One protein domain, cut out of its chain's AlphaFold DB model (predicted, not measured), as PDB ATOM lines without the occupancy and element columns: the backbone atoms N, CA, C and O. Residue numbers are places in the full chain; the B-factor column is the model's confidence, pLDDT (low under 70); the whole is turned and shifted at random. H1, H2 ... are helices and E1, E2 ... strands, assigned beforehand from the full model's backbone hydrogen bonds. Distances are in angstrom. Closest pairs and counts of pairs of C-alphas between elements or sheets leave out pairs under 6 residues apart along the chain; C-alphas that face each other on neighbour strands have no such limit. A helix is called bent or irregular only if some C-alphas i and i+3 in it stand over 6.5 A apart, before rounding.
ATOM      1  N   LEU A   8     119.059 125.701 130.681       94.88
ATOM      2  CA  LEU A   8     119.095 127.015 131.311       94.88
ATOM      3  C   LEU A   8     118.741 126.899 132.783       94.88
ATOM      4  O   LEU A   8     117.757 126.261 133.164       94.88
ATOM      5  N   ILE A   9     119.550 127.542 133.609       94.94
ATOM      6  CA  ILE A   9     119.371 127.579 135.049       94.94
ATOM      7  C   ILE A   9     119.605 128.991 135.572       94.94
ATOM      8  O   ILE A   9     120.293 129.797 134.953       94.94
ATOM      9  N   GLN A  10     119.084 129.275 136.752       94.81
ATOM     10  CA  GLN A  10     119.502 130.412 137.564       94.81
ATOM     11  C   GLN A  10     119.659 129.953 139.009       94.81
ATOM     12  O   GLN A  10     119.067 128.950 139.414       94.81
ATOM     13  N   THR A  11     120.442 130.674 139.798       93.50
ATOM     14  CA  THR A  11     120.416 130.506 141.250       93.50
ATOM     15  C   THR A  11     119.414 131.493 141.845       93.50
ATOM     16  O   THR A  11     118.931 132.406 141.177       93.50
ATOM     17  N   ASN A  12     119.101 131.348 143.126       90.31
ATOM     18  CA  ASN A  12     118.316 132.347 143.854       90.31
ATOM     19  C   ASN A  12     119.081 133.655 144.144       90.31
ATOM     20  O   ASN A  12     118.543 134.510 144.842       90.31
ATOM     21  N   TYR A  13     120.314 133.811 143.649       86.94
ATOM     22  CA  TYR A  13     121.138 135.003 143.858       86.94
ATOM     23  C   TYR A  13     121.844 135.529 142.595       86.94
ATOM     24  O   TYR A  13     122.422 136.612 142.649       86.94
ATOM     25  N   SER A  14     121.849 134.790 141.479       90.69
ATOM     26  CA  SER A  14     122.524 135.172 140.232       90.69
ATOM     27  C   SER A  14     122.048 134.354 139.017       90.69
ATOM     28  O   SER A  14     121.378 133.329 139.155       90.69
ATOM     29  N   GLY A  15     122.428 134.788 137.813       88.12
ATOM     30  CA  GLY A  15     122.063 134.156 136.538       88.12
ATOM     31  C   GLY A  15     121.247 135.088 135.635       88.12
ATOM     32  O   GLY A  15     121.134 136.277 135.949       88.12
ATOM     33  N   PRO A  16     120.679 134.577 134.526       94.00
ATOM     34  CA  PRO A  16     120.636 133.171 134.088       94.00
ATOM     35  C   PRO A  16     121.963 132.635 133.525       94.00
ATOM     36  O   PRO A  16     122.825 133.396 133.101       94.00
ATOM     37  N   TYR A  17     122.100 131.309 133.486       94.88
ATOM     38  CA  TYR A  17     123.266 130.586 132.982       94.88
ATOM     39  C   TYR A  17     122.868 129.406 132.094       94.88
ATOM     40  O   TYR A  17     121.854 128.749 132.340       94.88
ATOM     41  N   ARG A  18     123.715 129.067 131.118       94.75
ATOM     42  CA  ARG A  18     123.602 127.840 130.317       94.75
ATOM     43  C   ARG A  18     124.615 126.805 130.790       94.75
ATOM     44  O   ARG A  18     125.798 127.108 130.930       94.75
ATOM     45  N   ILE A  19     124.172 125.575 131.051       94.88
ATOM     46  CA  ILE A  19     125.068 124.492 131.480       94.88
ATOM     47  C   ILE A  19     125.934 124.057 130.297       94.88
ATOM     48  O   ILE A  19     125.424 123.632 129.265       94.88
ATOM     49  N   LYS A  20     127.253 124.110 130.465       95.25
ATOM     50  CA  LYS A  20     128.230 123.594 129.503       95.25
ATOM     51  C   LYS A  20     128.662 122.175 129.854       95.25
ATOM     52  O   LYS A  20     128.760 121.327 128.974       95.25
ATOM     53  N   ALA A  21     128.921 121.915 131.133       95.81
ATOM     54  CA  ALA A  21     129.325 120.601 131.619       95.81
ATOM     55  C   ALA A  21     128.826 120.362 133.045       95.81
ATOM     56  O   ALA A  21     128.688 121.300 133.832       95.81
ATOM     57  N   VAL A  22     128.603 119.088 133.366       96.56
ATOM     58  CA  VAL A  22     128.221 118.618 134.701       96.56
ATOM     59  C   VAL A  22     129.246 117.584 135.144       96.56
ATOM     60  O   VAL A  22     129.345 116.516 134.539       96.56
ATOM     61  N   LEU A  23     130.003 117.894 136.193       96.25
ATOM     62  CA  LEU A  23     130.891 116.941 136.847       96.25
ATOM     63  C   LEU A  23     130.111 116.305 137.992       96.25
ATOM     64  O   LEU A  23     129.651 117.017 138.886       96.25
ATOM     65  N   ARG A  24     129.929 114.986 137.932       94.56
ATOM     66  CA  ARG A  24     129.132 114.219 138.897       94.56
ATOM     67  C   ARG A  24     130.012 113.415 139.837       94.56
ATOM     68  O   ARG A  24     131.193 113.219 139.562       94.56
ATOM     69  N   ASP A  25     129.406 112.985 140.938       92.12
ATOM     70  CA  ASP A  25     130.035 112.152 141.961       92.12
ATOM     71  C   ASP A  25     131.315 112.773 142.562       92.12
ATOM     72  O   ASP A  25     132.210 112.053 143.008       92.12
ATOM     73  N   CYS A  26     131.410 114.116 142.623       92.75
ATOM     74  CA  CYS A  26     132.516 114.752 143.344       92.75
ATOM     75  C   CYS A  26     132.354 114.516 144.839       92.75
ATOM     76  O   CYS A  26     131.273 114.671 145.407       92.75
ATOM     77  N   THR A  27     133.467 114.192 145.481       93.81
ATOM     78  CA  THR A  27     133.596 114.074 146.939       93.81
ATOM     79  C   THR A  27     134.626 115.060 147.485       93.81
ATOM     80  O   THR A  27     135.062 114.957 148.629       93.81
ATOM     81  N   CYS A  28     135.004 116.037 146.661       89.88
ATOM     82  CA  CYS A  28     135.979 117.064 146.973       89.88
ATOM     83  C   CYS A  28     135.631 117.826 148.272       89.88
ATOM     84  O   CYS A  28     134.446 118.023 148.584       89.88
ATOM     85  N   PRO A  29     136.652 118.235 149.047       87.81
ATOM     86  CA  PRO A  29     136.459 119.039 150.247       87.81
ATOM     87  C   PRO A  29     135.868 120.408 149.907       87.81
ATOM     88  O   PRO A  29     135.862 120.838 148.751       87.81
ATOM     89  N   SER A  30     135.351 121.116 150.915       83.81
ATOM     90  CA  SER A  30     135.026 122.521 150.688       83.81
ATOM     91  C   SER A  30     136.316 123.322 150.521       83.81
ATOM     92  O   SER A  30     137.320 123.023 151.164       83.81
ATOM     93  N   TYR A  31     136.279 124.366 149.692       80.88
ATOM     94  CA  TYR A  31     137.434 125.247 149.499       80.88
ATOM     95  C   TYR A  31     137.973 125.790 150.832       80.88
ATOM     96  O   TYR A  31     139.179 125.873 151.028       80.88
ATOM     97  N   LEU A  32     137.079 126.104 151.779       81.06
ATOM     98  CA  LEU A  32     137.462 126.583 153.107       81.06
ATOM     99  C   LEU A  32     138.188 125.511 153.931       81.06
ATOM    100  O   LEU A  32     139.174 125.819 154.591       81.06
ATOM    101  N   ASP A  33     137.737 124.259 153.884       83.19
ATOM    102  CA  ASP A  33     138.408 123.156 154.585       83.19
ATOM    103  C   ASP A  33     139.803 122.895 154.003       83.19
ATOM    104  O   ASP A  33     140.756 122.633 154.737       83.19
ATOM    105  N   GLU A  34     139.932 123.011 152.679       84.88
ATOM    106  CA  GLU A  34     141.194 122.839 151.963       84.88
ATOM    107  C   GLU A  34     142.217 123.925 152.329       84.88
ATOM    108  O   GLU A  34     143.333 123.593 152.730       84.88
ATOM    109  N   ILE A  35     141.841 125.212 152.291       86.50
ATOM    110  CA  ILE A  35     142.756 126.309 152.674       86.50
ATOM    111  C   ILE A  35     143.117 126.286 154.164       86.50
ATOM    112  O   ILE A  35     144.190 126.752 154.540       86.50
ATOM    113  N   ASN A  36     142.242 125.733 155.008       87.38
ATOM    114  CA  ASN A  36     142.487 125.579 156.439       87.38
ATOM    115  C   ASN A  36     143.333 124.335 156.765       87.38
ATOM    116  O   ASN A  36     143.589 124.070 157.938       87.38
ATOM    117  N   GLY A  37     143.772 123.564 155.761       86.00
ATOM    118  CA  GLY A  37     144.636 122.394 155.949       86.00
ATOM    119  C   GLY A  37     143.922 121.165 156.519       86.00
ATOM    120  O   GLY A  37     144.575 120.218 156.957       86.00
ATOM    121  N   HIS A  38     142.588 121.155 156.495       85.38
ATOM    122  CA  HIS A  38     141.759 120.066 157.002       85.38
ATOM    123  C   HIS A  38     140.813 119.546 155.912       85.38
ATOM    124  O   HIS A  38     139.599 119.584 156.102       85.38
ATOM    125  N   PRO A  39     141.321 119.059 154.761       83.62
ATOM    126  CA  PRO A  39     140.465 118.611 153.672       83.62
ATOM    127  C   PRO A  39     139.637 117.397 154.113       83.62
ATOM    128  O   PRO A  39     140.149 116.287 154.256       83.62
ATOM    129  N   VAL A  40     138.338 117.608 154.320       83.25
ATOM    130  CA  VAL A  40     137.384 116.538 154.620       83.25
ATOM    131  C   VAL A  40     136.566 116.253 153.371       83.25
ATOM    132  O   VAL A  40     135.866 117.130 152.864       83.25
ATOM    133  N   ALA A  41     136.639 115.013 152.881       83.12
ATOM    134  CA  ALA A  41     135.812 114.573 151.766       83.12
ATOM    135  C   ALA A  41     134.326 114.753 152.105       83.12
ATOM    136  O   ALA A  41     133.864 114.384 153.190       83.12
ATOM    137  N   ARG A  42     133.568 115.334 151.177       85.94
ATOM    138  CA  ARG A  42     132.140 115.607 151.370       85.94
ATOM    139  C   ARG A  42     131.292 114.504 150.755       85.94
ATOM    140  O   ARG A  42     131.754 113.715 149.933       85.94
ATOM    141  N   ARG A  43     130.010 114.482 151.135       88.62
ATOM    142  CA  ARG A  43     129.014 113.639 150.464       88.62
ATOM    143  C   ARG A  43     129.022 113.903 148.944       88.62
ATOM    144  O   ARG A  43     129.286 115.048 148.557       88.62
ATOM    145  N   PRO A  44     128.713 112.891 148.109       93.38
ATOM    146  CA  PRO A  44     128.663 113.045 146.659       93.38
ATOM    147  C   PRO A  44     127.825 114.250 146.224       93.38
ATOM    148  O   PRO A  44     126.727 114.472 146.741       93.38
ATOM    149  N   HIS A  45     128.359 115.039 145.296       93.81
ATOM    150  CA  HIS A  45     127.722 116.242 144.768       93.81
ATOM    151  C   HIS A  45     128.186 116.553 143.347       93.81
ATOM    152  O   HIS A  45     129.060 115.877 142.797       93.81
ATOM    153  N   ILE A  46     127.583 117.580 142.749       95.81
ATOM    154  CA  ILE A  46     127.886 118.012 141.387       95.81
ATOM    155  C   ILE A  46     128.548 119.389 141.350       95.81
ATOM    156  O   ILE A  46     128.306 120.254 142.201       95.81
ATOM    157  N   HIS A  47     129.340 119.589 140.300       95.69
ATOM    158  CA  HIS A  47     129.836 120.889 139.861       95.69
ATOM    159  C   HIS A  47     129.326 121.181 138.463       95.69
ATOM    160  O   HIS A  47     129.301 120.302 137.598       95.69
ATOM    161  N   LEU A  48     128.956 122.433 138.235       96.06
ATOM    162  CA  LEU A  48     128.509 122.914 136.944       96.06
ATOM    163  C   LEU A  48     129.543 123.881 136.396       96.06
ATOM    164  O   LEU A  48     129.939 124.837 137.064       96.06
ATOM    165  N   VAL A  49     129.929 123.638 135.150       96.44
ATOM    166  CA  VAL A  49     130.574 124.648 134.321       96.44
ATOM    167  C   VAL A  49     129.483 125.264 133.472       96.44
ATOM    168  O   VAL A  49     128.773 124.556 132.752       96.44
ATOM    169  N   CYS A  50     129.347 126.575 133.560       96.00
ATOM    170  CA  CYS A  50     128.276 127.332 132.947       96.00
ATOM    171  C   CYS A  50     128.823 128.458 132.074       96.00
ATOM    172  O   CYS A  50     129.956 128.899 132.260       96.00
ATOM    173  N   THR A  51     127.992 128.945 131.162       95.81
ATOM    174  CA  THR A  51     128.234 130.170 130.399       95.81
ATOM    175  C   THR A  51     127.080 131.147 130.551       95.81
ATOM    176  O   THR A  51     126.018 130.782 131.067       95.81
ATOM    177  N   ASP A  52     127.267 132.381 130.082       92.19
ATOM    178  CA  ASP A  52     126.120 133.243 129.792       92.19
ATOM    179  C   ASP A  52     125.229 132.540 128.751       92.19
ATOM    180  O   ASP A  52     125.751 131.768 127.934       92.19
ATOM    181  N   PRO A  53     123.906 132.780 128.735       89.25
ATOM    182  CA  PRO A  53     123.016 132.153 127.759       89.25
ATOM    183  C   PRO A  53     123.452 132.367 126.305       89.25
ATOM    184  O   PRO A  53     123.375 131.420 125.523       89.25
ATOM    185  N   GLU A  54     123.975 133.565 126.010       85.00
ATOM    186  CA  GLU A  54     124.366 134.048 124.675       85.00
ATOM    187  C   GLU A  54     125.864 134.396 124.558       85.00
ATOM    188  O   GLU A  54     126.312 134.915 123.537       85.00
ATOM    189  N   GLY A  55     126.651 134.188 125.618       81.56
ATOM    190  CA  GLY A  55     127.989 134.771 125.744       81.56
ATOM    191  C   GLY A  55     129.091 133.761 126.073       81.56
ATOM    192  O   GLY A  55     128.814 132.649 126.523       81.56
ATOM    193  N   PRO A  56     130.367 134.147 125.879       83.62
ATOM    194  CA  PRO A  56     131.516 133.273 126.108       83.62
ATOM    195  C   PRO A  56     131.953 133.205 127.582       83.62
ATOM    196  O   PRO A  56     132.950 132.539 127.877       83.62
ATOM    197  N   GLY A  57     131.270 133.905 128.500       89.38
ATOM    198  CA  GLY A  57     131.600 133.896 129.924       89.38
ATOM    199  C   GLY A  57     131.673 132.470 130.464       89.38
ATOM    200  O   GLY A  57     130.951 131.596 129.999       89.38
ATOM    201  N   THR A  58     132.578 132.204 131.405       94.38
ATOM    202  CA  THR A  58     132.684 130.895 132.064       94.38
ATOM    203  C   THR A  58     132.498 131.075 133.560       94.38
ATOM    204  O   THR A  58     133.252 131.801 134.204       94.38
ATOM    205  N   TYR A  59     131.503 130.386 134.105       94.44
ATOM    206  CA  TYR A  59     131.119 130.438 135.509       94.44
ATOM    207  C   TYR A  59     131.157 129.036 136.103       94.44
ATOM    208  O   TYR A  59     130.851 128.054 135.425       94.44
ATOM    209  N   TYR A  60     131.505 128.949 137.382       93.75
ATOM    210  CA  TYR A  60     131.588 127.685 138.106       93.75
ATOM    211  C   TYR A  60     130.601 127.705 139.264       93.75
ATOM    212  O   TYR A  60     130.739 128.508 140.186       93.75
ATOM    213  N   LEU A  61     129.604 126.824 139.215       93.12
ATOM    214  CA  LEU A  61     128.657 126.627 140.308       93.12
ATOM    215  C   LEU A  61     128.986 125.291 140.971       93.12
ATOM    216  O   LEU A  61     128.748 124.225 140.410       93.12
ATOM    217  N   ASN A  62     129.541 125.356 142.176       92.25
ATOM    218  CA  ASN A  62     130.160 124.214 142.840       92.25
ATOM    219  C   ASN A  62     129.376 123.768 144.074       92.25
ATOM    220  O   ASN A  62     128.815 124.603 144.778       92.25
ATOM    221  N   GLY A  63     129.403 122.466 144.372       92.12
ATOM    222  CA  GLY A  63     128.900 121.961 145.650       92.12
ATOM    223  C   GLY A  63     127.381 121.836 145.721       92.12
ATOM    224  O   GLY A  63     126.798 122.253 146.721       92.12
ATOM    225  N   TRP A  64     126.736 121.270 144.696       93.62
ATOM    226  CA  TRP A  64     125.275 121.119 144.645       93.62
ATOM    227  C   TRP A  64     124.829 119.668 144.797       93.62
ATOM    228  O   TRP A  64     125.433 118.752 144.247       93.62
ATOM    229  N   ASP A  65     123.734 119.452 145.510       93.94
ATOM    230  CA  ASP A  65     123.071 118.154 145.575       93.94
ATOM    231  C   ASP A  65     122.203 117.949 144.316       93.94
ATOM    232  O   ASP A  65     121.288 118.726 144.056       93.94
ATOM    233  N   GLU A  66     122.486 116.925 143.502       92.12
ATOM    234  CA  GLU A  66     121.787 116.702 142.219       92.12
ATOM    235  C   GLU A  66     120.301 116.348 142.400       92.12
ATOM    236  O   GLU A  66     119.454 116.627 141.546       92.12
ATOM    237  N   GLN A  67     119.945 115.726 143.522       91.00
ATOM    238  CA  GLN A  67     118.567 115.310 143.750       91.00
ATOM    239  C   GLN A  67     117.695 116.515 144.086       91.00
ATOM    240  O   GLN A  67     116.630 116.682 143.485       91.00
ATOM    241  N   THR A  68     118.183 117.360 144.994       93.19
ATOM    242  CA  THR A  68     117.445 118.483 145.585       93.19
ATOM    243  C   THR A  68     117.728 119.832 144.930       93.19
ATOM    244  O   THR A  68     116.975 120.776 145.156       93.19
ATOM    245  N   LEU A  69     118.792 119.934 144.125       93.81
ATOM    246  CA  LEU A  69     119.278 121.180 143.522       93.81
ATOM    247  C   LEU A  69     119.617 122.269 144.552       93.81
ATOM    248  O   LEU A  69     119.611 123.463 144.251       93.81
ATOM    249  N   GLN A  70     119.925 121.852 145.778       93.81
ATOM    250  CA  GLN A  70     120.300 122.725 146.877       93.81
ATOM    251  C   GLN A  70     121.819 122.725 147.062       93.81
ATOM    252  O   GLN A  70     122.482 121.697 146.904       93.81
ATOM    253  N   SER A  71     122.375 123.882 147.411       92.50
ATOM    254  CA  SER A  71     123.786 123.991 147.769       92.50
ATOM    255  C   SER A  71     124.079 123.176 149.025       92.50
ATOM    256  O   SER A  71     123.267 123.090 149.949       92.50
ATOM    257  N   LEU A  72     125.273 122.597 149.081       90.12
ATOM    258  CA  LEU A  72     125.792 121.943 150.274       90.12
ATOM    259  C   LEU A  72     126.262 122.937 151.346       90.12
ATOM    260  O   LEU A  72     126.693 122.508 152.417       90.12
ATOM    261  N   GLN A  73     126.269 124.236 151.057       84.19
ATOM    262  CA  GLN A  73     126.700 125.281 151.979       84.19
ATOM    263  C   GLN A  73     125.624 126.354 152.109       84.19
ATOM    264  O   GLN A  73     124.915 126.680 151.156       84.19
ATOM    265  N   ILE A  74     125.516 126.903 153.315       83.75
ATOM    266  CA  ILE A  74     124.751 128.122 153.549       83.75
ATOM    267  C   ILE A  74     125.590 129.315 153.105       83.75
ATOM    268  O   ILE A  74     126.803 129.346 153.320       83.75
ATOM    269  N   SER A  75     124.946 130.295 152.487       78.88
ATOM    270  CA  SER A  75     125.591 131.534 152.070       78.88
ATOM    271  C   SER A  75     124.718 132.727 152.442       78.88
ATOM    272  O   SER A  75     123.495 132.614 152.580       78.88
ATOM    273  N   CYS A  76     125.355 133.888 152.571       77.25
ATOM    274  CA  CYS A  76     124.685 135.184 152.699       77.25
ATOM    275  C   CYS A  76     124.572 135.896 151.335       77.25
ATOM    276  O   CYS A  76     124.226 137.073 151.264       77.25
ATOM    277  N   CYS A  77     124.929 135.213 150.241       75.44
ATOM    278  CA  CYS A  77     124.979 135.787 148.900       75.44
ATOM    279  C   CYS A  77     123.579 136.178 148.401       75.44
ATOM    280  O   CYS A  77     122.574 135.620 148.839       75.44
ATOM    281  N   GLY A  78     123.511 137.137 147.470       72.31
ATOM    282  CA  GLY A  78     122.242 137.601 146.889       72.31
ATOM    283  C   GLY A  78     121.442 138.568 147.762       72.31
ATOM    284  O   GLY A  78     120.234 138.673 147.586       72.31
ATOM    285  N   GLY A  79     122.083 139.249 148.719       74.06
ATOM    286  CA  GLY A  79     121.415 140.238 149.574       74.06
ATOM    287  C   GLY A  79     120.521 139.629 150.658       74.06
ATOM    288  O   GLY A  79     119.597 140.286 151.134       74.06
ATOM    289  N   LYS A  80     120.767 138.375 151.046       76.81
ATOM    290  CA  LYS A  80     120.008 137.710 152.109       76.81
ATOM    291  C   LYS A  80     120.305 138.349 153.467       76.81
ATOM    292  O   LYS A  80     121.466 138.564 153.808       76.81
ATOM    293  N   GLY A  81     119.254 138.584 154.255       75.94
ATOM    294  CA  GLY A  81     119.379 139.080 155.631       75.94
ATOM    295  C   GLY A  81     119.956 138.052 156.610       75.94
ATOM    296  O   GLY A  81     120.526 138.436 157.624       75.94
ATOM    297  N   GLU A  82     119.852 136.758 156.290       77.69
ATOM    298  CA  GLU A  82     120.349 135.653 157.115       77.69
ATOM    299  C   GLU A  82     120.980 134.549 156.240       77.69
ATOM    300  O   GLU A  82     120.570 134.378 155.083       77.69
ATOM    301  N   PRO A  83     121.964 133.781 156.756       81.88
ATOM    302  CA  PRO A  83     122.556 132.659 156.034       81.88
ATOM    303  C   PRO A  83     121.507 131.600 155.681       81.88
ATOM    304  O   PRO A  83     120.846 131.042 156.554       81.88
ATOM    305  N   ALA A  84     121.388 131.271 154.397       83.38
ATOM    306  CA  ALA A  84     120.466 130.239 153.936       83.38
ATOM    307  C   ALA A  84     121.055 129.461 152.764       83.38
ATOM    308  O   ALA A  84     121.917 129.959 152.035       83.38
ATOM    309  N   TYR A  85     120.555 128.246 152.548       87.75
ATOM    310  CA  TYR A  85     120.961 127.440 151.404       87.75
ATOM    311  C   TYR A  85     120.588 128.108 150.084       87.75
ATOM    312  O   TYR A  85     119.485 128.634 149.910       87.75
ATOM    313  N   ASP A  86     121.516 128.048 149.140       91.38
ATOM    314  CA  ASP A  86     121.239 128.416 147.762       91.38
ATOM    315  C   ASP A  86     120.507 127.305 147.026       91.38
ATOM    316  O   ASP A  86     120.602 126.129 147.388       91.38
ATOM    317  N   ARG A  87     119.772 127.679 145.978       93.31
ATOM    318  CA  ARG A  87     118.996 126.742 145.161       93.31
ATOM    319  C   ARG A  87     119.195 127.033 143.684       93.31
ATOM    320  O   ARG A  87     119.190 128.197 143.286       93.31
ATOM    321  N   ILE A  88     119.316 125.974 142.891       95.12
ATOM    322  CA  ILE A  88     119.234 126.043 141.434       95.12
ATOM    323  C   ILE A  88     117.763 125.955 141.027       95.12
ATOM    324  O   ILE A  88     117.023 125.069 141.455       95.12
ATOM    325  N   ILE A  89     117.359 126.877 140.164       94.94
ATOM    326  CA  ILE A  89     116.051 126.938 139.526       94.94
ATOM    327  C   ILE A  89     116.280 126.626 138.049       94.94
ATOM    328  O   ILE A  89     117.014 127.341 137.368       94.94
ATOM    329  N   VAL A  90     115.669 125.549 137.557       93.94
ATOM    330  CA  VAL A  90     115.721 125.196 136.134       93.94
ATOM    331  C   VAL A  90     114.700 126.043 135.390       93.94
ATOM    332  O   VAL A  90     113.523 126.065 135.752       93.94
ATOM    333  N   LEU A  91     115.162 126.761 134.373       93.00
ATOM    334  CA  LEU A  91     114.329 127.633 133.559       93.00
ATOM    335  C   LEU A  91     113.763 126.854 132.362       93.00
ATOM    336  O   LEU A  91     114.360 125.857 131.939       93.00
TER     337      LEU A  91
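This is residues 8 to 91 of the 102 residues of an uncharacterized protein of Geothermobacter hydrogeniphilus (UniProt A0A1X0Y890). One sheet of six strands is curled like part of a barrel and folded back on itself, E4 and E3 facing E1, E6 and E5, with the bent strand E2 as the hinge. The short helix H1 lies off this sheet, in the loop between E2 and E3. The printed part has 84 residues, with elements in the order E1 E2 H1 E3 E4 E5 E6; the sheet's order is E4 E3 E2 E1 E6 E5, all antiparallel. It is mostly strand and compact, with a radius of gyration of the C-alphas of 13.2 A and spans of 39 by 31 by 24 A.

E2, residues 17 to 26, bends by 71 degrees at residue 20. E3, residues 45 to 51, is its antiparallel neighbour at 156 degrees, with N 20 and O 49 2.8 A apart. E4, residues 59 to 64, forms a hairpin with E3; N 48 and O 61 are 2.8 A apart. E1, residues 8 to 11, forms a hairpin with E2, with N 17 and O 9 2.8 A apart. E6, residues 84 to 90, is antiparallel to E1; N 89 and O 10 are 2.8 A apart. E5, residues 70 to 75, forms a hairpin with E6, with N 71 and O 86 2.9 A apart. The closest C-alphas of the edge strands E4 and E5, Trp 64 and Ser 71, are 4.5 A apart. H1, residues 31 to 35, is not on the sheet; its O i to N i+4 pair is within hydrogen-bond range.

E1 begins at C-alpha 8 (119.095, 127.015, 131.311), and E6 ends at C-alpha 90 (115.721, 125.196, 136.134). From first to last C-alpha, E2 measures 21.1 A, E3 20.0 A, E6 19.1 A and E4 14.3 A.

The farthest C-alphas, His 38 and Glu 54, are 39.3 A apart. The printed part has no cut and no long link. No printed residue is under 70 in pLDDT.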